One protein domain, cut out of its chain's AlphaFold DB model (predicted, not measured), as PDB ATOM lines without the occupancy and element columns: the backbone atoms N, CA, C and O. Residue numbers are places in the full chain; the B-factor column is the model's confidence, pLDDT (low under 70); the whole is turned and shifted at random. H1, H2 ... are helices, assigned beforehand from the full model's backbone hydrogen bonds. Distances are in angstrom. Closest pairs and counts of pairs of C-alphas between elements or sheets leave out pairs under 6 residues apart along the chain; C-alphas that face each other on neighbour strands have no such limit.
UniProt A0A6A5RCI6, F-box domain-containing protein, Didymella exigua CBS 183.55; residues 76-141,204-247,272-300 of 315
ATOM      1  N   ALA A  76     -28.918  16.510 -58.457       91.88
ATOM      2  CA  ALA A  76     -27.734  16.463 -59.314       91.88
ATOM      3  C   ALA A  76     -27.467  17.805 -60.018       91.88
ATOM      4  O   ALA A  76     -26.339  18.293 -59.993       91.88
ATOM      5  N   GLN A  77     -28.501  18.461 -60.551       89.69
ATOM      6  CA  GLN A  77     -28.368  19.795 -61.138       89.69
ATOM      7  C   GLN A  77     -27.937  20.828 -60.094       89.69
ATOM      8  O   GLN A  77     -27.025  21.623 -60.324       89.69
ATOM      9  N   LEU A  78     -28.560  20.804 -58.912       89.75
ATOM     10  CA  LEU A  78     -28.191  21.703 -57.820       89.75
ATOM     11  C   LEU A  78     -26.751  21.474 -57.356       89.75
ATOM     12  O   LEU A  78     -26.062  22.440 -57.025       89.75
ATOM     13  N   ALA A  79     -26.279  20.227 -57.342       90.44
ATOM     14  CA  ALA A  79     -24.891  19.900 -57.039       90.44
ATOM     15  C   ALA A  79     -23.927  20.515 -58.060       90.44
ATOM     16  O   ALA A  79     -22.971  21.172 -57.651       90.44
ATOM     17  N   SER A  80     -24.209  20.366 -59.359       87.44
ATOM     18  CA  SER A  80     -23.415  20.979 -60.429       87.44
ATOM     19  C   SER A  80     -23.320  22.498 -60.263       87.44
ATOM     20  O   SER A  80     -22.225  23.047 -60.186       87.44
ATOM     21  N   ILE A  81     -24.458  23.174 -60.082       84.88
ATOM     22  CA  ILE A  81     -24.506  24.634 -59.918       84.88
ATOM     23  C   ILE A  81     -23.780  25.091 -58.645       84.88
ATOM     24  O   ILE A  81     -23.063  26.093 -58.660       84.88
ATOM     25  N   THR A  82     -23.984  24.391 -57.526       85.69
ATOM     26  CA  THR A  82     -23.359  24.744 -56.238       85.69
ATOM     27  C   THR A  82     -21.842  24.661 -56.345       85.69
ATOM     28  O   THR A  82     -21.143  25.573 -55.901       85.69
ATOM     29  N   LEU A  83     -21.347  23.594 -56.974       83.44
ATOM     30  CA  LEU A  83     -19.927  23.387 -57.206       83.44
ATOM     31  C   LEU A  83     -19.346  24.485 -58.109       83.44
ATOM     32  O   LEU A  83     -18.292  25.032 -57.802       83.44
ATOM     33  N   ASP A  84     -20.045  24.860 -59.179       79.44
ATOM     34  CA  ASP A  84     -19.600  25.922 -60.089       79.44
ATOM     35  C   ASP A  84     -19.572  27.299 -59.412       79.44
ATOM     36  O   ASP A  84     -18.623  28.066 -59.586       79.44
ATOM     37  N   LYS A  85     -20.562  27.601 -58.565       76.69
ATOM     38  CA  LYS A  85     -20.579  28.838 -57.772       76.69
ATOM     39  C   LYS A  85     -19.451  28.896 -56.741       76.69
ATOM     40  O   LYS A  85     -18.898  29.976 -56.540       76.69
ATOM     41  N   ASP A  86     -19.112  27.784 -56.085       76.19
ATOM     42  CA  ASP A  86     -17.978  27.734 -55.148       76.19
ATOM     43  C   ASP A  86     -16.644  27.969 -55.880       76.19
ATOM     44  O   ASP A  86     -15.837  28.789 -55.433       76.19
ATOM     45  N   LYS A  87     -16.463  27.373 -57.070       68.62
ATOM     46  CA  LYS A  87     -15.283  27.607 -57.926       68.62
ATOM     47  C   LYS A  87     -15.096  29.083 -58.280       68.62
ATOM     48  O   LYS A  87     -13.998  29.606 -58.111       68.62
ATOM     49  N   LEU A  88     -16.156  29.761 -58.737       65.31
ATOM     50  CA  LEU A  88     -16.101  31.181 -59.124       65.31
ATOM     51  C   LEU A  88     -15.696  32.103 -57.962       65.31
ATOM     52  O   LEU A  88     -15.150  33.181 -58.192       65.31
ATOM     53  N   ARG A  89     -15.958  31.701 -56.712       65.25
ATOM     54  CA  ARG A  89     -15.632  32.505 -55.525       65.25
ATOM     55  C   ARG A  89     -14.192  32.339 -55.046       65.25
ATOM     56  O   ARG A  89     -13.651  33.279 -54.476       65.25
ATOM     57  N   ARG A  90     -13.574  31.172 -55.239       61.25
ATOM     58  CA  ARG A  90     -12.292  30.798 -54.605       61.25
ATOM     59  C   ARG A  90     -11.051  30.968 -55.506       61.25
ATOM     60  O   ARG A  90     -10.116  30.189 -55.394       61.25
ATOM     61  N   CYS A  91     -11.010  31.941 -56.416       55.38
ATOM     62  CA  CYS A  91      -9.954  32.006 -57.444       55.38
ATOM     63  C   CYS A  91      -8.498  32.019 -56.883       55.38
ATOM     64  O   CYS A  91      -8.268  32.738 -55.908       55.38
ATOM     65  N   PRO A  92      -7.504  31.331 -57.508       49.09
ATOM     66  CA  PRO A  92      -7.585  30.427 -58.657       49.09
ATOM     67  C   PRO A  92      -7.228  28.968 -58.295       49.09
ATOM     68  O   PRO A  92      -6.147  28.668 -57.791       49.09
ATOM     69  N   TYR A  93      -8.075  28.017 -58.694       48.66
ATOM     70  CA  TYR A  93      -7.736  26.583 -58.701       48.66
ATOM     71  C   TYR A  93      -6.650  26.201 -59.739       48.66
ATOM     72  O   TYR A  93      -6.333  25.024 -59.902       48.66
ATOM     73  N   VAL A  94      -6.027  27.189 -60.396       45.12
ATOM     74  CA  VAL A  94      -4.908  27.023 -61.343       45.12
ATOM     75  C   VAL A  94      -3.763  26.196 -60.735       45.12
ATOM     76  O   VAL A  94      -3.102  25.458 -61.453       45.12
ATOM     77  N   ASN A  95      -3.591  26.227 -59.407       44.84
ATOM     78  CA  ASN A  95      -2.529  25.490 -58.708       44.84
ATOM     79  C   ASN A  95      -2.972  24.154 -58.080       44.84
ATOM     80  O   ASN A  95      -2.155  23.476 -57.468       44.84
ATOM     81  N   SER A  96      -4.248  23.769 -58.184       49.34
ATOM     82  CA  SER A  96      -4.785  22.530 -57.576       49.34
ATOM     83  C   SER A  96      -5.087  21.434 -58.602       49.34
ATOM     84  O   SER A  96      -5.769  20.466 -58.283       49.34
ATOM     85  N   GLY A  97      -4.585  21.582 -59.832       49.69
ATOM     86  CA  GLY A  97      -4.758  20.595 -60.905       49.69
ATOM     87  C   GLY A  97      -6.161  20.566 -61.516       49.69
ATOM     88  O   GLY A  97      -6.436  19.739 -62.381       49.69
ATOM     89  N   PHE A  98      -7.053  21.472 -61.111       46.69
ATOM     90  CA  PHE A  98      -8.353  21.622 -61.751       46.69
ATOM     91  C   PHE A  98      -8.187  22.444 -63.028       46.69
ATOM     92  O   PHE A  98      -7.806  23.615 -62.977       46.69
ATOM     93  N   LEU A  99      -8.503  21.835 -64.173       49.41
ATOM     94  CA  LEU A  99      -8.604  22.551 -65.441       49.41
ATOM     95  C   LEU A  99      -9.545  23.753 -65.268       49.41
ATOM     96  O   LEU A  99     -10.647  23.627 -64.723       49.41
ATOM     97  N   TYR A 100      -9.092  24.930 -65.707       44.44
ATOM     98  CA  TYR A 100      -9.940  26.115 -65.787       44.44
ATOM     99  C   TYR A 100     -11.189  25.764 -66.608       44.44
ATOM    100  O   TYR A 100     -11.077  25.340 -67.754       44.44
ATOM    101  N   GLY A 101     -12.369  25.907 -65.999       51.94
ATOM    102  CA  GLY A 101     -13.636  25.500 -66.607       51.94
ATOM    103  C   GLY A 101     -13.969  24.023 -66.392       51.94
ATOM    104  O   GLY A 101     -13.857  23.203 -67.296       51.94
ATOM    105  N   ILE A 102     -14.494  23.688 -65.213       53.12
ATOM    106  CA  ILE A 102     -15.383  22.527 -65.087       53.12
ATOM    107  C   ILE A 102     -16.796  23.073 -65.279       53.12
ATOM    108  O   ILE A 102     -17.357  23.547 -64.289       53.12
ATOM    109  N   PRO A 103     -17.347  23.072 -66.508       59.12
ATOM    110  CA  PRO A 103     -18.779  23.253 -66.698       59.12
ATOM    111  C   PRO A 103     -19.551  22.202 -65.891       59.12
ATOM    112  O   PRO A 103     -19.025  21.119 -65.615       59.12
ATOM    113  N   SER A 104     -20.821  22.476 -65.582       65.44
ATOM    114  CA  SER A 104     -21.774  21.490 -65.036       65.44
ATOM    115  C   SER A 104     -21.782  20.158 -65.805       65.44
ATOM    116  O   SER A 104     -22.161  19.125 -65.248       65.44
ATOM    117  N   GLU A 105     -21.313  20.199 -67.054       67.00
ATOM    118  CA  GLU A 105     -21.239  19.133 -68.047       67.00
ATOM    119  C   GLU A 105     -19.829  18.532 -68.241       67.00
ATOM    120  O   GLU A 105     -19.628  17.754 -69.164       67.00
ATOM    121  N   ASN A 106     -18.829  18.869 -67.415       76.62
ATOM    122  CA  ASN A 106     -17.509  18.227 -67.500       76.62
ATOM    123  C   ASN A 106     -17.569  16.815 -66.890       76.62
ATOM    124  O   ASN A 106     -18.149  16.611 -65.815       76.62
ATOM    125  N   ASP A 107     -16.975  15.840 -67.564       80.06
ATOM    126  CA  ASP A 107     -16.964  14.427 -67.189       80.06
ATOM    127  C   ASP A 107     -15.742  14.014 -66.350       80.06
ATOM    128  O   ASP A 107     -15.641  12.850 -65.960       80.06
ATOM    129  N   CYS A 108     -14.857  14.952 -65.989       83.06
ATOM    130  CA  CYS A 108     -13.665  14.636 -65.207       83.06
ATOM    131  C   CYS A 108     -13.989  13.939 -63.871       83.06
ATOM    132  O   CYS A 108     -15.022  14.174 -63.222       83.06
ATOM    133  N   THR A 109     -13.084  13.054 -63.453       84.00
ATOM    134  CA  THR A 109     -13.249  12.162 -62.297       84.00
ATOM    135  C   THR A 109     -13.526  12.922 -61.003       84.00
ATOM    136  O   THR A 109     -14.431  12.572 -60.245       84.00
ATOM    137  N   GLU A 110     -12.816  14.021 -60.786       81.62
ATOM    138  CA  GLU A 110     -12.908  14.880 -59.612       81.62
ATOM    139  C   GLU A 110     -14.235  15.643 -59.585       81.62
ATOM    140  O   GLU A 110     -14.880  15.730 -58.537       81.62
ATOM    141  N   ALA A 111     -14.688  16.169 -60.731       81.31
ATOM    142  CA  ALA A 111     -15.985  16.837 -60.819       81.31
ATOM    143  C   ALA A 111     -17.124  15.862 -60.543       81.31
ATOM    144  O   ALA A 111     -18.079  16.195 -59.842       81.31
ATOM    145  N   THR A 112     -17.031  14.649 -61.079       85.44
ATOM    146  CA  THR A 112     -18.015  13.592 -60.845       85.44
ATOM    147  C   THR A 112     -18.050  13.186 -59.372       85.44
ATOM    148  O   THR A 112     -19.136  13.127 -58.790       85.44
ATOM    149  N   TYR A 113     -16.886  13.023 -58.737       88.06
ATOM    150  CA  TYR A 113     -16.777  12.751 -57.303       88.06
ATOM    151  C   TYR A 113     -17.462  13.838 -56.458       88.06
ATOM    152  O   TYR A 113     -18.361  13.540 -55.670       88.06
ATOM    153  N   TRP A 114     -17.109  15.112 -56.653       86.94
ATOM    154  CA  TRP A 114     -17.691  16.208 -55.869       86.94
ATOM    155  C   TRP A 114     -19.182  16.410 -56.141       86.94
ATOM    156  O   TRP A 114     -19.950  16.616 -55.199       86.94
ATOM    157  N   ARG A 115     -19.631  16.292 -57.397       89.00
ATOM    158  CA  ARG A 115     -21.063  16.346 -57.725       89.00
ATOM    159  C   ARG A 115     -21.835  15.236 -57.031       89.00
ATOM    160  O   ARG A 115     -22.909  15.504 -56.500       89.00
ATOM    161  N   GLN A 116     -21.302  14.017 -56.975       91.88
ATOM    162  CA  GLN A 116     -21.953  12.907 -56.280       91.88
ATOM    163  C   GLN A 116     -22.110  13.191 -54.779       91.88
ATOM    164  O   GLN A 116     -23.213  13.056 -54.245       91.88
ATOM    165  N   ARG A 117     -21.039  13.654 -54.123       92.19
ATOM    166  CA  ARG A 117     -21.034  14.033 -52.698       92.19
ATOM    167  C   ARG A 117     -22.091  15.104 -52.406       92.19
ATOM    168  O   ARG A 117     -22.931  14.957 -51.521       92.19
ATOM    169  N   LEU A 118     -22.114  16.167 -53.211       92.62
ATOM    170  CA  LEU A 118     -23.080  17.258 -53.063       92.62
ATOM    171  C   LEU A 118     -24.513  16.822 -53.384       92.62
ATOM    172  O   LEU A 118     -25.443  17.243 -52.701       92.62
ATOM    173  N   THR A 119     -24.705  15.944 -54.371       94.56
ATOM    174  CA  THR A 119     -26.017  15.365 -54.704       94.56
ATOM    175  C   THR A 119     -26.586  14.608 -53.505       94.56
ATOM    176  O   THR A 119     -27.760  14.770 -53.165       94.56
ATOM    177  N   ASN A 120     -25.761  13.807 -52.827       95.56
ATOM    178  CA  ASN A 120     -26.149  13.127 -51.593       95.56
ATOM    179  C   ASN A 120     -26.482  14.125 -50.480       95.56
ATOM    180  O   ASN A 120     -27.541  14.011 -49.862       95.56
ATOM    181  N   GLY A 121     -25.653  15.157 -50.295       94.56
ATOM    182  CA  GLY A 121     -25.939  16.245 -49.361       94.56
ATOM    183  C   GLY A 121     -27.305  16.894 -49.621       94.56
ATOM    184  O   GLY A 121     -28.079  17.111 -48.685       94.56
ATOM    185  N   TRP A 122     -27.656  17.129 -50.890       94.44
ATOM    186  CA  TRP A 122     -28.941  17.721 -51.279       94.44
ATOM    187  C   TRP A 122     -30.117  16.794 -50.963       94.44
ATOM    188  O   TRP A 122     -31.150  17.260 -50.481       94.44
ATOM    189  N   ARG A 123     -29.960  15.479 -51.168       94.44
ATOM    190  CA  ARG A 123     -30.967  14.475 -50.779       94.44
ATOM    191  C   ARG A 123     -31.197  14.469 -49.265       94.44
ATOM    192  O   ARG A 123     -32.344  14.402 -48.818       94.44
ATOM    193  N   ILE A 124     -30.128  14.569 -48.477       93.75
ATOM    194  CA  ILE A 124     -30.217  14.633 -47.013       93.75
ATOM    195  C   ILE A 124     -30.946  15.909 -46.592       93.75
ATOM    196  O   ILE A 124     -31.912  15.836 -45.830       93.75
ATOM    197  N   LEU A 125     -30.578  17.058 -47.161       92.06
ATOM    198  CA  LEU A 125     -31.260  18.322 -46.896       92.06
ATOM    199  C   LEU A 125     -32.760  18.250 -47.240       92.06
ATOM    200  O   LEU A 125     -33.599  18.666 -46.438       92.06
ATOM    201  N   GLN A 126     -33.113  17.659 -48.383       91.81
ATOM    202  CA  GLN A 126     -34.507  17.439 -48.770       91.81
ATOM    203  C   GLN A 126     -35.250  16.568 -47.745       91.81
ATOM    204  O   GLN A 126     -36.381  16.869 -47.370       91.81
ATOM    205  N   SER A 127     -34.617  15.513 -47.226       92.81
ATOM    206  CA  SER A 127     -35.227  14.665 -46.194       92.81
ATOM    207  C   SER A 127     -35.505  15.425 -44.883       92.81
ATOM    208  O   SER A 127     -36.549  15.225 -44.249       92.81
ATOM    209  N   PHE A 128     -34.631  16.366 -44.508       91.50
ATOM    210  CA  PHE A 128     -34.834  17.240 -43.350       91.50
ATOM    211  C   PHE A 128     -35.949  18.262 -43.571       91.50
ATOM    212  O   PHE A 128     -36.692  18.556 -42.629       91.50
ATOM    213  N   GLN A 129     -36.099  18.769 -44.794       90.88
ATOM    214  CA  GLN A 129     -37.207  19.644 -45.168       90.88
ATOM    215  C   GLN A 129     -38.547  18.895 -45.143       90.88
ATOM    216  O   GLN A 129     -39.509  19.383 -44.550       90.88
ATOM    217  N   LEU A 130     -38.608  17.668 -45.672       91.19
ATOM    218  CA  LEU A 130     -39.805  16.822 -45.585       91.19
ATOM    219  C   LEU A 130     -40.205  16.528 -44.133       91.19
ATOM    220  O   LEU A 130     -41.393  16.468 -43.813       91.19
ATOM    221  N   THR A 131     -39.228  16.371 -43.237       91.69
ATOM    222  CA  THR A 131     -39.483  16.221 -41.799       91.69
ATOM    223  C   THR A 131     -40.148  17.466 -41.210       91.69
ATOM    224  O   THR A 131     -41.149  17.322 -40.503       91.69
ATOM    225  N   SER A 132     -39.657  18.667 -41.541       90.19
ATOM    226  CA  SER A 132     -40.309  19.927 -41.152       90.19
ATOM    227  C   SER A 132     -41.726  20.016 -41.698       90.19
ATOM    228  O   SER A 132     -42.665  20.181 -40.919       90.19
ATOM    229  N   ALA A 133     -41.899  19.834 -43.009       89.88
ATOM    230  CA  ALA A 133     -43.196  19.933 -43.669       89.88
ATOM    231  C   ALA A 133     -44.236  19.011 -43.014       89.88
ATOM    232  O   ALA A 133     -45.330  19.452 -42.675       89.88
ATOM    233  N   ARG A 134     -43.871  17.754 -42.720       91.00
ATOM    234  CA  ARG A 134     -44.755  16.803 -42.027       91.00
ATOM    235  C   ARG A 134     -45.165  17.269 -40.634       91.00
ATOM    236  O   ARG A 134     -46.316  17.068 -40.256       91.00
ATOM    237  N   VAL A 135     -44.244  17.837 -39.850       90.56
ATOM    238  CA  VAL A 135     -44.582  18.358 -38.516       90.56
ATOM    239  C   VAL A 135     -45.569  19.507 -38.657       90.56
ATOM    240  O   VAL A 135     -46.624  19.457 -38.027       90.56
ATOM    241  N   TYR A 136     -45.291  20.473 -39.530       88.00
ATOM    242  CA  TYR A 136     -46.180  21.609 -39.753       88.00
ATOM    243  C   TYR A 136     -47.577  21.179 -40.225       88.00
ATOM    244  O   TYR A 136     -48.557  21.562 -39.591       88.00
ATOM    245  N   SER A 137     -47.682  20.283 -41.213       87.25
ATOM    246  CA  SER A 137     -48.976  19.790 -41.715       87.25
ATOM    247  C   SER A 137     -49.752  18.935 -40.707       87.25
ATOM    248  O   SER A 137     -50.979  18.904 -40.741       87.25
ATOM    249  N   SER A 138     -49.072  18.223 -39.801       81.44
ATOM    250  CA  SER A 138     -49.742  17.338 -38.834       81.44
ATOM    251  C   SER A 138     -50.555  18.077 -37.763       81.44
ATOM    252  O   SER A 138     -51.434  17.476 -37.146       81.44
ATOM    253  N   PHE A 139     -50.288  19.367 -37.547       65.62
ATOM    254  CA  PHE A 139     -50.954  20.161 -36.512       65.62
ATOM    255  C   PHE A 139     -52.164  20.951 -37.013       65.62
ATOM    256  O   PHE A 139     -53.073  21.202 -36.221       65.62
ATOM    257  N   ASP A 140     -52.250  21.227 -38.315       60.47
ATOM    258  CA  ASP A 140     -53.392  21.939 -38.911       60.47
ATOM    259  C   ASP A 140     -54.680  21.084 -38.952       60.47
ATOM    260  O   ASP A 140     -55.764  21.580 -39.246       60.47
ATOM    261  N   GLY A 141     -54.590  19.791 -38.605       53.28
ATOM    262  CA  GLY A 141     -55.671  18.808 -38.730       53.28
ATOM    263  C   GLY A 141     -56.345  18.343 -37.436       53.28
ATOM    264  O   GLY A 141     -57.142  17.409 -37.484       53.28
ATOM    265  N   PRO A 204     -45.244  29.873 -28.177       86.88
ATOM    266  CA  PRO A 204     -45.120  28.566 -27.528       86.88
ATOM    267  C   PRO A 204     -45.370  27.378 -28.461       86.88
ATOM    268  O   PRO A 204     -44.652  26.378 -28.407       86.88
ATOM    269  N   GLU A 205     -46.363  27.488 -29.343       85.50
ATOM    270  CA  GLU A 205     -46.714  26.413 -30.266       85.50
ATOM    271  C   GLU A 205     -45.651  26.235 -31.355       85.50
ATOM    272  O   GLU A 205     -45.243  25.108 -31.645       85.50
ATOM    273  N   ILE A 206     -45.135  27.336 -31.909       84.38
ATOM    274  CA  ILE A 206     -44.021  27.305 -32.866       84.38
ATOM    275  C   ILE A 206     -42.775  26.695 -32.210       84.38
ATOM    276  O   ILE A 206     -42.180  25.778 -32.773       84.38
ATOM    277  N   ARG A 207     -42.417  27.113 -30.987       85.56
ATOM    278  CA  ARG A 207     -41.273  26.547 -30.243       85.56
ATOM    279  C   ARG A 207     -41.410  25.042 -30.039       85.56
ATOM    280  O   ARG A 207     -40.445  24.300 -30.224       85.56
ATOM    281  N   ARG A 208     -42.613  24.572 -29.699       88.31
ATOM    282  CA  ARG A 208     -42.905  23.143 -29.547       88.31
ATOM    283  C   ARG A 208     -42.733  22.383 -30.868       88.31
ATOM    284  O   ARG A 208     -42.173  21.284 -30.861       88.31
ATOM    285  N   LYS A 209     -43.180  22.958 -31.992       87.69
ATOM    286  CA  LYS A 209     -42.993  22.383 -33.337       87.69
ATOM    287  C   LYS A 209     -41.511  22.294 -33.703       87.69
ATOM    288  O   LYS A 209     -41.057  21.217 -34.079       87.69
ATOM    289  N   GLU A 210     -40.752  23.370 -33.519       86.88
ATOM    290  CA  GLU A 210     -39.313  23.408 -33.814       86.88
ATOM    291  C   GLU A 210     -38.517  22.412 -32.957       86.88
ATOM    292  O   GLU A 210     -37.687  21.668 -33.480       86.88
ATOM    293  N   ALA A 211     -38.833  22.288 -31.662       87.56
ATOM    294  CA  ALA A 211     -38.211  21.286 -30.794       87.56
ATOM    295  C   ALA A 211     -38.476  19.848 -31.281       87.56
ATOM    296  O   ALA A 211     -37.582  18.996 -31.265       87.56
ATOM    297  N   LEU A 212     -39.694  19.565 -31.759       91.62
ATOM    298  CA  LEU A 212     -40.039  18.263 -32.333       91.62
ATOM    299  C   LEU A 212     -39.313  18.004 -33.662       91.62
ATOM    300  O   LEU A 212     -38.849  16.885 -33.892       91.62
ATOM    301  N   ILE A 213     -39.210  19.017 -34.525       89.38
ATOM    302  CA  ILE A 213     -38.470  18.951 -35.793       89.38
ATOM    303  C   ILE A 213     -37.003  18.629 -35.519       89.38
ATOM    304  O   ILE A 213     -36.474  17.670 -36.086       89.38
ATOM    305  N   LEU A 214     -36.371  19.372 -34.609       87.00
ATOM    306  CA  LEU A 214     -34.984  19.154 -34.209       87.00
ATOM    307  C   LEU A 214     -34.783  17.733 -33.674       87.00
ATOM    308  O   LEU A 214     -33.900  17.018 -34.144       87.00
ATOM    309  N   LYS A 215     -35.655  17.272 -32.766       90.31
ATOM    310  CA  LYS A 215     -35.601  15.905 -32.227       90.31
ATOM    311  C   LYS A 215     -35.657  14.844 -33.331       90.31
ATOM    312  O   LYS A 215     -34.894  13.879 -33.288       90.31
ATOM    313  N   ARG A 216     -36.544  15.004 -34.321       92.94
ATOM    314  CA  ARG A 216     -36.678  14.059 -35.444       92.94
ATOM    315  C   ARG A 216     -35.456  14.067 -36.360       92.94
ATOM    316  O   ARG A 216     -35.004  12.996 -36.747       92.94
ATOM    317  N   ARG A 217     -34.897  15.241 -36.661       89.88
ATOM    318  CA  ARG A 217     -33.675  15.372 -37.472       89.88
ATOM    319  C   ARG A 217     -32.473  14.730 -36.789       89.88
ATOM    320  O   ARG A 217     -31.789  13.928 -37.412       89.88
ATOM    321  N   LEU A 218     -32.275  14.991 -35.495       88.81
ATOM    322  CA  LEU A 218     -31.204  14.364 -34.715       88.81
ATOM    323  C   LEU A 218     -31.348  12.837 -34.669       88.81
ATOM    324  O   LEU A 218     -30.357  12.123 -34.790       88.81
ATOM    325  N   ALA A 219     -32.572  12.321 -34.525       92.75
ATOM    326  CA  ALA A 219     -32.818  10.881 -34.588       92.75
ATOM    327  C   ALA A 219     -32.495  10.302 -35.975       92.75
ATOM    328  O   ALA A 219     -31.871   9.250 -36.066       92.75
ATOM    329  N   GLN A 220     -32.872  11.007 -37.044       93.19
ATOM    330  CA  GLN A 220     -32.565  10.604 -38.412       93.19
ATOM    331  C   GLN A 220     -31.049  10.568 -38.663       93.19
ATOM    332  O   GLN A 220     -30.546   9.599 -39.222       93.19
ATOM    333  N   MET A 221     -30.311  11.572 -38.193       90.56
ATOM    334  CA  MET A 221     -28.855  11.626 -38.331       90.56
ATOM    335  C   MET A 221     -28.142  10.468 -37.635       90.56
ATOM    336  O   MET A 221     -27.183   9.939 -38.177       90.56
ATOM    337  N   LYS A 222     -28.627  10.031 -36.465       91.88
ATOM    338  CA  LYS A 222     -28.063   8.865 -35.760       91.88
ATOM    339  C   LYS A 222     -28.164   7.565 -36.563       91.88
ATOM    340  O   LYS A 222     -27.449   6.622 -36.258       91.88
ATOM    341  N   SER A 223     -29.069   7.503 -37.541       94.56
ATOM    342  CA  SER A 223     -29.241   6.345 -38.426       94.56
ATOM    343  C   SER A 223     -28.494   6.458 -39.760       94.56
ATOM    344  O   SER A 223     -28.534   5.521 -40.551       94.56
ATOM    345  N   MET A 224     -27.855   7.598 -40.037       94.94
ATOM    346  CA  MET A 224     -27.119   7.836 -41.282       94.94
ATOM    347  C   MET A 224     -25.692   7.298 -41.191       94.94
ATOM    348  O   MET A 224     -25.127   7.194 -40.104       94.94
ATOM    349  N   SER A 225     -25.103   6.980 -42.344       96.31
ATOM    350  CA  SER A 225     -23.686   6.628 -42.411       96.31
ATOM    351  C   SER A 225     -22.801   7.861 -42.192       96.31
ATOM    352  O   SER A 225     -23.198   8.982 -42.519       96.31
ATOM    353  N   ASP A 226     -21.571   7.667 -41.711       93.25
ATOM    354  CA  ASP A 226     -20.595   8.762 -41.581       93.25
ATOM    355  C   ASP A 226     -20.339   9.474 -42.917       93.25
ATOM    356  O   ASP A 226     -20.126  10.687 -42.961       93.25
ATOM    357  N   GLN A 227     -20.409   8.731 -44.023       94.31
ATOM    358  CA  GLN A 227     -20.233   9.284 -45.358       94.31
ATOM    359  C   GLN A 227     -21.380  10.226 -45.746       94.31
ATOM    360  O   GLN A 227     -21.116  11.308 -46.272       94.31
ATOM    361  N   ASP A 228     -22.627   9.853 -45.446       93.56
ATOM    362  CA  ASP A 228     -23.801  10.705 -45.666       93.56
ATOM    363  C   ASP A 228     -23.711  11.985 -44.824       93.56
ATOM    364  O   ASP A 228     -23.969  13.088 -45.312       93.56
ATOM    365  N   LEU A 229     -23.293  11.865 -43.560       91.50
ATOM    366  CA  LEU A 229     -23.095  13.021 -42.684       91.50
ATOM    367  C   LEU A 229     -22.020  13.961 -43.239       91.50
ATOM    368  O   LEU A 229     -22.223  15.178 -43.280       91.50
ATOM    369  N   LEU A 230     -20.910  13.412 -43.733       88.94
ATOM    370  CA  LEU A 230     -19.852  14.193 -44.365       88.94
ATOM    371  C   LEU A 230     -20.335  14.861 -45.671       88.94
ATOM    372  O   LEU A 230     -20.034  16.032 -45.898       88.94
ATOM    373  N   ASP A 231     -21.127  14.169 -46.500       92.56
ATOM    374  CA  ASP A 231     -21.766  14.724 -47.708       92.56
ATOM    375  C   ASP A 231     -22.672  15.914 -47.384       92.56
ATOM    376  O   ASP A 231     -22.599  16.967 -48.027       92.56
ATOM    377  N   TYR A 232     -23.486  15.776 -46.338       91.25
ATOM    378  CA  TYR A 232     -24.329  16.853 -45.841       91.25
ATOM    379  C   TYR A 232     -23.504  18.051 -45.351       91.25
ATOM    380  O   TYR A 232     -23.814  19.193 -45.699       91.25
ATOM    381  N   VAL A 233     -22.423  17.814 -44.602       86.69
ATOM    382  CA  VAL A 233     -21.533  18.882 -44.122       86.69
ATOM    383  C   VAL A 233     -20.843  19.608 -45.276       86.69
ATOM    384  O   VAL A 233     -20.739  20.837 -45.235       86.69
ATOM    385  N   TYR A 234     -20.403  18.902 -46.322       86.25
ATOM    386  CA  TYR A 234     -19.818  19.549 -47.499       86.25
ATOM    387  C   TYR A 234     -20.817  20.442 -48.225       86.25
ATOM    388  O   TYR A 234     -20.494  21.602 -48.499       86.25
ATOM    389  N   LEU A 235     -22.039  19.949 -48.471       89.19
ATOM    390  CA  LEU A 235     -23.091  20.781 -49.049       89.19
ATOM    391  C   LEU A 235     -23.334  22.018 -48.185       89.19
ATOM    392  O   LEU A 235     -23.372  23.136 -48.694       89.19
ATOM    393  N   TRP A 236     -23.490  21.823 -46.876       83.94
ATOM    394  CA  TRP A 236     -23.797  22.910 -45.961       83.94
ATOM    395  C   TRP A 236     -22.730  23.998 -45.972       83.94
ATOM    396  O   TRP A 236     -23.042  25.187 -46.058       83.94
ATOM    397  N   ARG A 237     -21.458  23.589 -45.942       81.12
ATOM    398  CA  ARG A 237     -20.332  24.507 -46.085       81.12
ATOM    399  C   ARG A 237     -20.465  25.284 -47.385       81.12
ATOM    400  O   ARG A 237     -20.440  26.507 -47.326       81.12
ATOM    401  N   MET A 238     -20.666  24.630 -48.526       80.62
ATOM    402  CA  MET A 238     -20.805  25.343 -49.799       80.62
ATOM    403  C   MET A 238     -21.987  26.317 -49.805       80.62
ATOM    404  O   MET A 238     -21.813  27.464 -50.207       80.62
ATOM    405  N   LEU A 239     -23.154  25.932 -49.284       81.06
ATOM    406  CA  LEU A 239     -24.314  26.825 -49.195       81.06
ATOM    407  C   LEU A 239     -24.036  28.057 -48.330       81.06
ATOM    408  O   LEU A 239     -24.326  29.174 -48.754       81.06
ATOM    409  N   LEU A 240     -23.397  27.889 -47.168       76.19
ATOM    410  CA  LEU A 240     -22.966  29.021 -46.342       76.19
ATOM    411  C   LEU A 240     -22.012  29.942 -47.102       76.19
ATOM    412  O   LEU A 240     -22.118  31.161 -46.990       76.19
ATOM    413  N   HIS A 241     -21.093  29.374 -47.882       70.75
ATOM    414  CA  HIS A 241     -20.167  30.170 -48.677       70.75
ATOM    415  C   HIS A 241     -20.890  30.909 -49.790       70.75
ATOM    416  O   HIS A 241     -20.561  32.068 -49.985       70.75
ATOM    417  N   VAL A 242     -21.875  30.300 -50.463       66.19
ATOM    418  CA  VAL A 242     -22.698  30.928 -51.513       66.19
ATOM    419  C   VAL A 242     -23.602  32.035 -50.950       66.19
ATOM    420  O   VAL A 242     -23.854  33.037 -51.623       66.19
ATOM    421  N   SER A 243     -24.060  31.907 -49.708       64.38
ATOM    422  CA  SER A 243     -24.943  32.890 -49.072       64.38
ATOM    423  C   SER A 243     -24.213  34.001 -48.312       64.38
ATOM    424  O   SER A 243     -24.842  34.998 -47.962       64.38
ATOM    425  N   ARG A 244     -22.903  33.881 -48.055       64.56
ATOM    426  CA  ARG A 244     -22.124  34.980 -47.468       64.56
ATOM    427  C   ARG A 244     -21.863  36.073 -48.519       64.56
ATOM    428  O   ARG A 244     -21.478  35.735 -49.646       64.56
ATOM    429  N   PRO A 245     -22.073  37.362 -48.185       55.16
ATOM    430  CA  PRO A 245     -21.644  38.467 -49.038       55.16
ATOM    431  C   PRO A 245     -20.119  38.431 -49.199       55.16
ATOM    432  O   PRO A 245     -19.421  37.973 -48.294       55.16
ATOM    433  N   TYR A 246     -19.611  38.886 -50.351       52.62
ATOM    434  CA  TYR A 246     -18.173  39.010 -50.600       52.62
ATOM    435  C   TYR A 246     -17.526  39.801 -49.456       52.62
ATOM    436  O   TYR A 246     -17.712  41.014 -49.348       52.62
ATOM    437  N   SER A 247     -16.768  39.121 -48.596       48.62
ATOM    438  CA  SER A 247     -15.832  39.807 -47.713       48.62
ATOM    439  C   SER A 247     -14.807  40.506 -48.601       48.62
ATOM    440  O   SER A 247     -14.355  39.926 -49.592       48.62
ATOM    441  N   PRO A 272     -22.141  14.944 -33.748       68.38
ATOM    442  CA  PRO A 272     -23.166  15.602 -32.956       68.38
ATOM    443  C   PRO A 272     -22.864  17.079 -32.721       68.38
ATOM    444  O   PRO A 272     -23.778  17.876 -32.856       68.38
ATOM    445  N   THR A 273     -21.615  17.459 -32.446       67.56
ATOM    446  CA  THR A 273     -21.213  18.850 -32.180       67.56
ATOM    447  C   THR A 273     -21.237  19.686 -33.450       67.56
ATOM    448  O   THR A 273     -21.932  20.690 -33.500       67.56
ATOM    449  N   ILE A 274     -20.572  19.232 -34.519       63.12
ATOM    450  CA  ILE A 274     -20.494  19.971 -35.793       63.12
ATOM    451  C   ILE A 274     -21.894  20.222 -36.356       63.12
ATOM    452  O   ILE A 274     -22.194  21.301 -36.862       63.12
ATOM    453  N   ILE A 275     -22.766  19.219 -36.277       61.50
ATOM    454  CA  ILE A 275     -24.114  19.330 -36.827       61.50
ATOM    455  C   ILE A 275     -25.059  20.011 -35.834       61.50
ATOM    456  O   ILE A 275     -25.978  20.704 -36.263       61.50
ATOM    457  N   SER A 276     -24.812  19.896 -34.526       61.03
ATOM    458  CA  SER A 276     -25.453  20.752 -33.528       61.03
ATOM    459  C   SER A 276     -25.139  22.213 -33.811       61.03
ATOM    460  O   SER A 276     -26.068  22.994 -33.858       61.03
ATOM    461  N   ASP A 277     -23.907  22.592 -34.137       62.62
ATOM    462  CA  ASP A 277     -23.573  23.976 -34.494       62.62
ATOM    463  C   ASP A 277     -24.272  24.426 -35.788       62.62
ATOM    464  O   ASP A 277     -24.723  25.565 -35.909       62.62
ATOM    465  N   ILE A 278     -24.439  23.518 -36.754       60.53
ATOM    466  CA  ILE A 278     -25.216  23.767 -37.978       60.53
ATOM    467  C   ILE A 278     -26.712  23.959 -37.665       60.53
ATOM    468  O   ILE A 278     -27.349  24.863 -38.206       60.53
ATOM    469  N   ALA A 279     -27.279  23.126 -36.793       54.22
ATOM    470  CA  ALA A 279     -28.706  23.102 -36.481       54.22
ATOM    471  C   ALA A 279     -29.123  24.119 -35.400       54.22
ATOM    472  O   ALA A 279     -30.250  24.606 -35.429       54.22
ATOM    473  N   GLN A 280     -28.231  24.426 -34.459       51.47
ATOM    474  CA  GLN A 280     -28.377  25.405 -33.378       51.47
ATOM    475  C   GLN A 280     -27.836  26.778 -33.767       51.47
ATOM    476  O   GLN A 280     -28.142  27.752 -33.086       51.47
ATOM    477  N   GLY A 281     -27.048  26.882 -34.846       49.69
ATOM    478  CA  GLY A 281     -26.570  28.155 -35.357       49.69
ATOM    479  C   GLY A 281     -27.750  29.094 -35.585       49.69
ATOM    480  O   GLY A 281     -28.553  28.873 -36.491       49.69
ATOM    481  N   CYS A 282     -27.846  30.126 -34.742       47.72
ATOM    482  CA  CYS A 282     -28.891  31.149 -34.678       47.72
ATOM    483  C   CYS A 282     -28.930  32.066 -35.914       47.72
ATOM    484  O   CYS A 282     -29.057  33.282 -35.791       47.72
ATOM    485  N   SER A 283     -28.783  31.521 -37.118       61.34
ATOM    486  CA  SER A 283     -28.960  32.278 -38.345       61.34
ATOM    487  C   SER A 283     -30.335  31.953 -38.923       61.34
ATOM    488  O   SER A 283     -30.707  30.794 -39.122       61.34
ATOM    489  N   TRP A 284     -31.103  33.003 -39.212       66.69
ATOM    490  CA  TRP A 284     -32.343  32.916 -39.986       66.69
ATOM    491  C   TRP A 284     -32.142  32.118 -41.287       66.69
ATOM    492  O   TRP A 284     -33.059  31.448 -41.750       66.69
ATOM    493  N   LEU A 285     -30.925  32.147 -41.842       65.75
ATOM    494  CA  LEU A 285     -30.525  31.428 -43.043       65.75
ATOM    495  C   LEU A 285     -30.540  29.909 -42.830       65.75
ATOM    496  O   LEU A 285     -31.050  29.186 -43.681       65.75
ATOM    497  N   ASN A 286     -30.050  29.418 -41.686       69.81
ATOM    498  CA  ASN A 286     -30.074  27.989 -41.373       69.81
ATOM    499  C   ASN A 286     -31.518  27.490 -41.303       69.81
ATOM    500  O   ASN A 286     -31.874  26.487 -41.927       69.81
ATOM    501  N   TRP A 287     -32.359  28.240 -40.586       72.06
ATOM    502  CA  TRP A 287     -33.786  27.964 -40.500       72.06
ATOM    503  C   TRP A 287     -34.438  27.997 -41.889       72.06
ATOM    504  O   TRP A 287     -35.135  27.046 -42.243       72.06
ATOM    505  N   PHE A 288     -34.157  29.020 -42.700       77.44
ATOM    506  CA  PHE A 288     -34.722  29.195 -44.039       77.44
ATOM    507  C   PHE A 288     -34.360  28.046 -44.984       77.44
ATOM    508  O   PHE A 288     -35.247  27.490 -45.632       77.44
ATOM    509  N   ILE A 289     -33.087  27.646 -45.042       77.50
ATOM    510  CA  ILE A 289     -32.622  26.558 -45.915       77.50
ATOM    511  C   ILE A 289     -33.251  25.226 -45.489       77.50
ATOM    512  O   ILE A 289     -33.736  24.463 -46.324       77.50
ATOM    513  N   LEU A 290     -33.298  24.960 -44.182       79.44
ATOM    514  CA  LEU A 290     -33.870  23.730 -43.640       79.44
ATOM    515  C   LEU A 290     -35.397  23.649 -43.787       79.44
ATOM    516  O   LEU A 290     -35.941  22.544 -43.819       79.44
ATOM    517  N   HIS A 291     -36.099  24.783 -43.840       78.62
ATOM    518  CA  HIS A 291     -37.556  24.828 -43.990       78.62
ATOM    519  C   HIS A 291     -38.002  24.854 -45.446       78.62
ATOM    520  O   HIS A 291     -38.904  24.109 -45.829       78.62
ATOM    521  N   THR A 292     -37.359  25.684 -46.259       80.62
ATOM    522  CA  THR A 292     -37.749  25.886 -47.657       80.62
ATOM    523  C   THR A 292     -37.172  24.797 -48.564       80.62
ATOM    524  O   THR A 292     -37.762  24.458 -49.589       80.62
ATOM    525  N   GLY A 293     -36.057  24.181 -48.160       84.06
ATOM    526  CA  GLY A 293     -35.426  23.076 -48.875       84.06
ATOM    527  C   GLY A 293     -34.784  23.520 -50.183       84.06
ATOM    528  O   GLY A 293     -34.155  24.571 -50.265       84.06
ATOM    529  N   THR A 294     -34.928  22.693 -51.216       84.50
ATOM    530  CA  THR A 294     -34.256  22.882 -52.510       84.50
ATOM    531  C   THR A 294     -34.961  23.868 -53.436       84.50
ATOM    532  O   THR A 294     -34.352  24.334 -54.392       84.50
ATOM    533  N   ALA A 295     -36.235  24.180 -53.175       84.12
ATOM    534  CA  ALA A 295     -37.072  24.945 -54.096       84.12
ATOM    535  C   ALA A 295     -36.519  26.348 -54.418       84.12
ATOM    536  O   ALA A 295     -36.417  26.652 -55.601       84.12
ATOM    537  N   PRO A 296     -36.067  27.176 -53.451       82.38
ATOM    538  CA  PRO A 296     -35.560  28.516 -53.763       82.38
ATOM    539  C   PRO A 296     -34.302  28.479 -54.622       82.38
ATOM    540  O   PRO A 296     -34.135  29.305 -55.511       82.38
ATOM    541  N   PHE A 297     -33.429  27.504 -54.369       82.81
ATOM    542  CA  PHE A 297     -32.208  27.308 -55.141       82.81
ATOM    543  C   PHE A 297     -32.518  26.848 -56.554       82.81
ATOM    544  O   PHE A 297     -31.912  27.344 -57.497       82.81
ATOM    545  N   LEU A 298     -33.489  25.941 -56.697       82.00
ATOM    546  CA  LEU A 298     -33.958  25.528 -58.006       82.00
ATOM    547  C   LEU A 298     -34.536  26.732 -58.740       82.00
ATOM    548  O   LEU A 298     -34.010  27.048 -59.781       82.00
ATOM    549  N   THR A 299     -35.489  27.476 -58.178       82.56
ATOM    550  CA  THR A 299     -36.075  28.655 -58.840       82.56
ATOM    551  C   THR A 299     -35.045  29.735 -59.179       82.56
ATOM    552  O   THR A 299     -35.096  30.313 -60.258       82.56
ATOM    553  N   GLN A 300     -34.107  30.024 -58.273       79.50
ATOM    554  CA  GLN A 300     -33.105  31.069 -58.489       79.50
ATOM    555  C   GLN A 300     -32.046  30.658 -59.518       79.50
ATOM    556  O   GLN A 300     -31.484  31.520 -60.192       79.50
TER     557      GLN A 300
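Overview. This is residues 76 to 141, 204 to 247 and 272 to 300 of the 315 residues of the protein "F-box domain-containing protein" of Didymella exigua CBS 183.55 (UniProt A0A6A5RCI6). One long helix, H2, runs along most of the length of this elongated model, and four shorter helices pack on it: H4 and H6 cross it nearly at right angles, H1 and H3 at a slant. H5 and H7 touch no helix, and a long loop, residues 90 to 108, lies near the end where H2 begins. The printed part has 139 residues with seven named helices, H1 to H7 in chain order, and no named strand; the class is all helix. It is compact, with a radius of gyration of the C-alphas of 16.5 A, and spans 53 by 32 by 28 A.

Arrangement. H2, residues 109 to 139, is the hub. With residues 117 to 125 alone it touches H4, residues 226 to 243, about perpendicular at 87 degrees; the closest C-alphas, of Gly 121 and Tyr 232, are 3.9 A apart. H1, residues 76 to 89, touches H2 at a steep tilt of 65 degrees, opposite ways, closest at the C-alphas of Ala 76 and Thr 119, 5.0 A. H3, residues 204 to 222, touches H2 at 39 degrees, a steep tilt, closest at the C-alphas of Ser 132 and Ile 213, 5.7 A. H6, residues 284 to 292, touches H2 at 83 degrees, about perpendicular, closest at the C-alphas of Gln 129 and His 291, 5.3 A. H5, residues 272 to 280, is close to but not clearly touching H6, with the C-alphas of Ala 279 and Asn 286 closest at 7.0 A. H7, residues 295 to 300, and H6 meet only through their link. Every O i to N i+4 pair is within hydrogen-bond range in H1, H3, H4, H5, H6 and H7, and 26 of 27 in H2.

Along the chain. H2 is 46.4 A long, from C-alpha 109 at (-13.249, 12.162, -62.297) to C-alpha 139 at (-50.954, 20.161, -36.512). H3 measures 27.3 A, H4 25.6 A and H1 20.4 A. H7 ends at C-alpha 300, (-33.105, 31.069, -58.489).

Size, cuts and confidence. The C-alphas farthest apart, of Asn 95 and Gly 141, are 57.2 A apart. Residues 142 to 203 and 248 to 271 are not printed, with gaps of 18.2 A and 29.3 A between C-alphas. The link from H1 to H2 is long. The pLDDT is under 70 in residues 87 to 105, 139 to 141, 242 to 247 and 272 to 286.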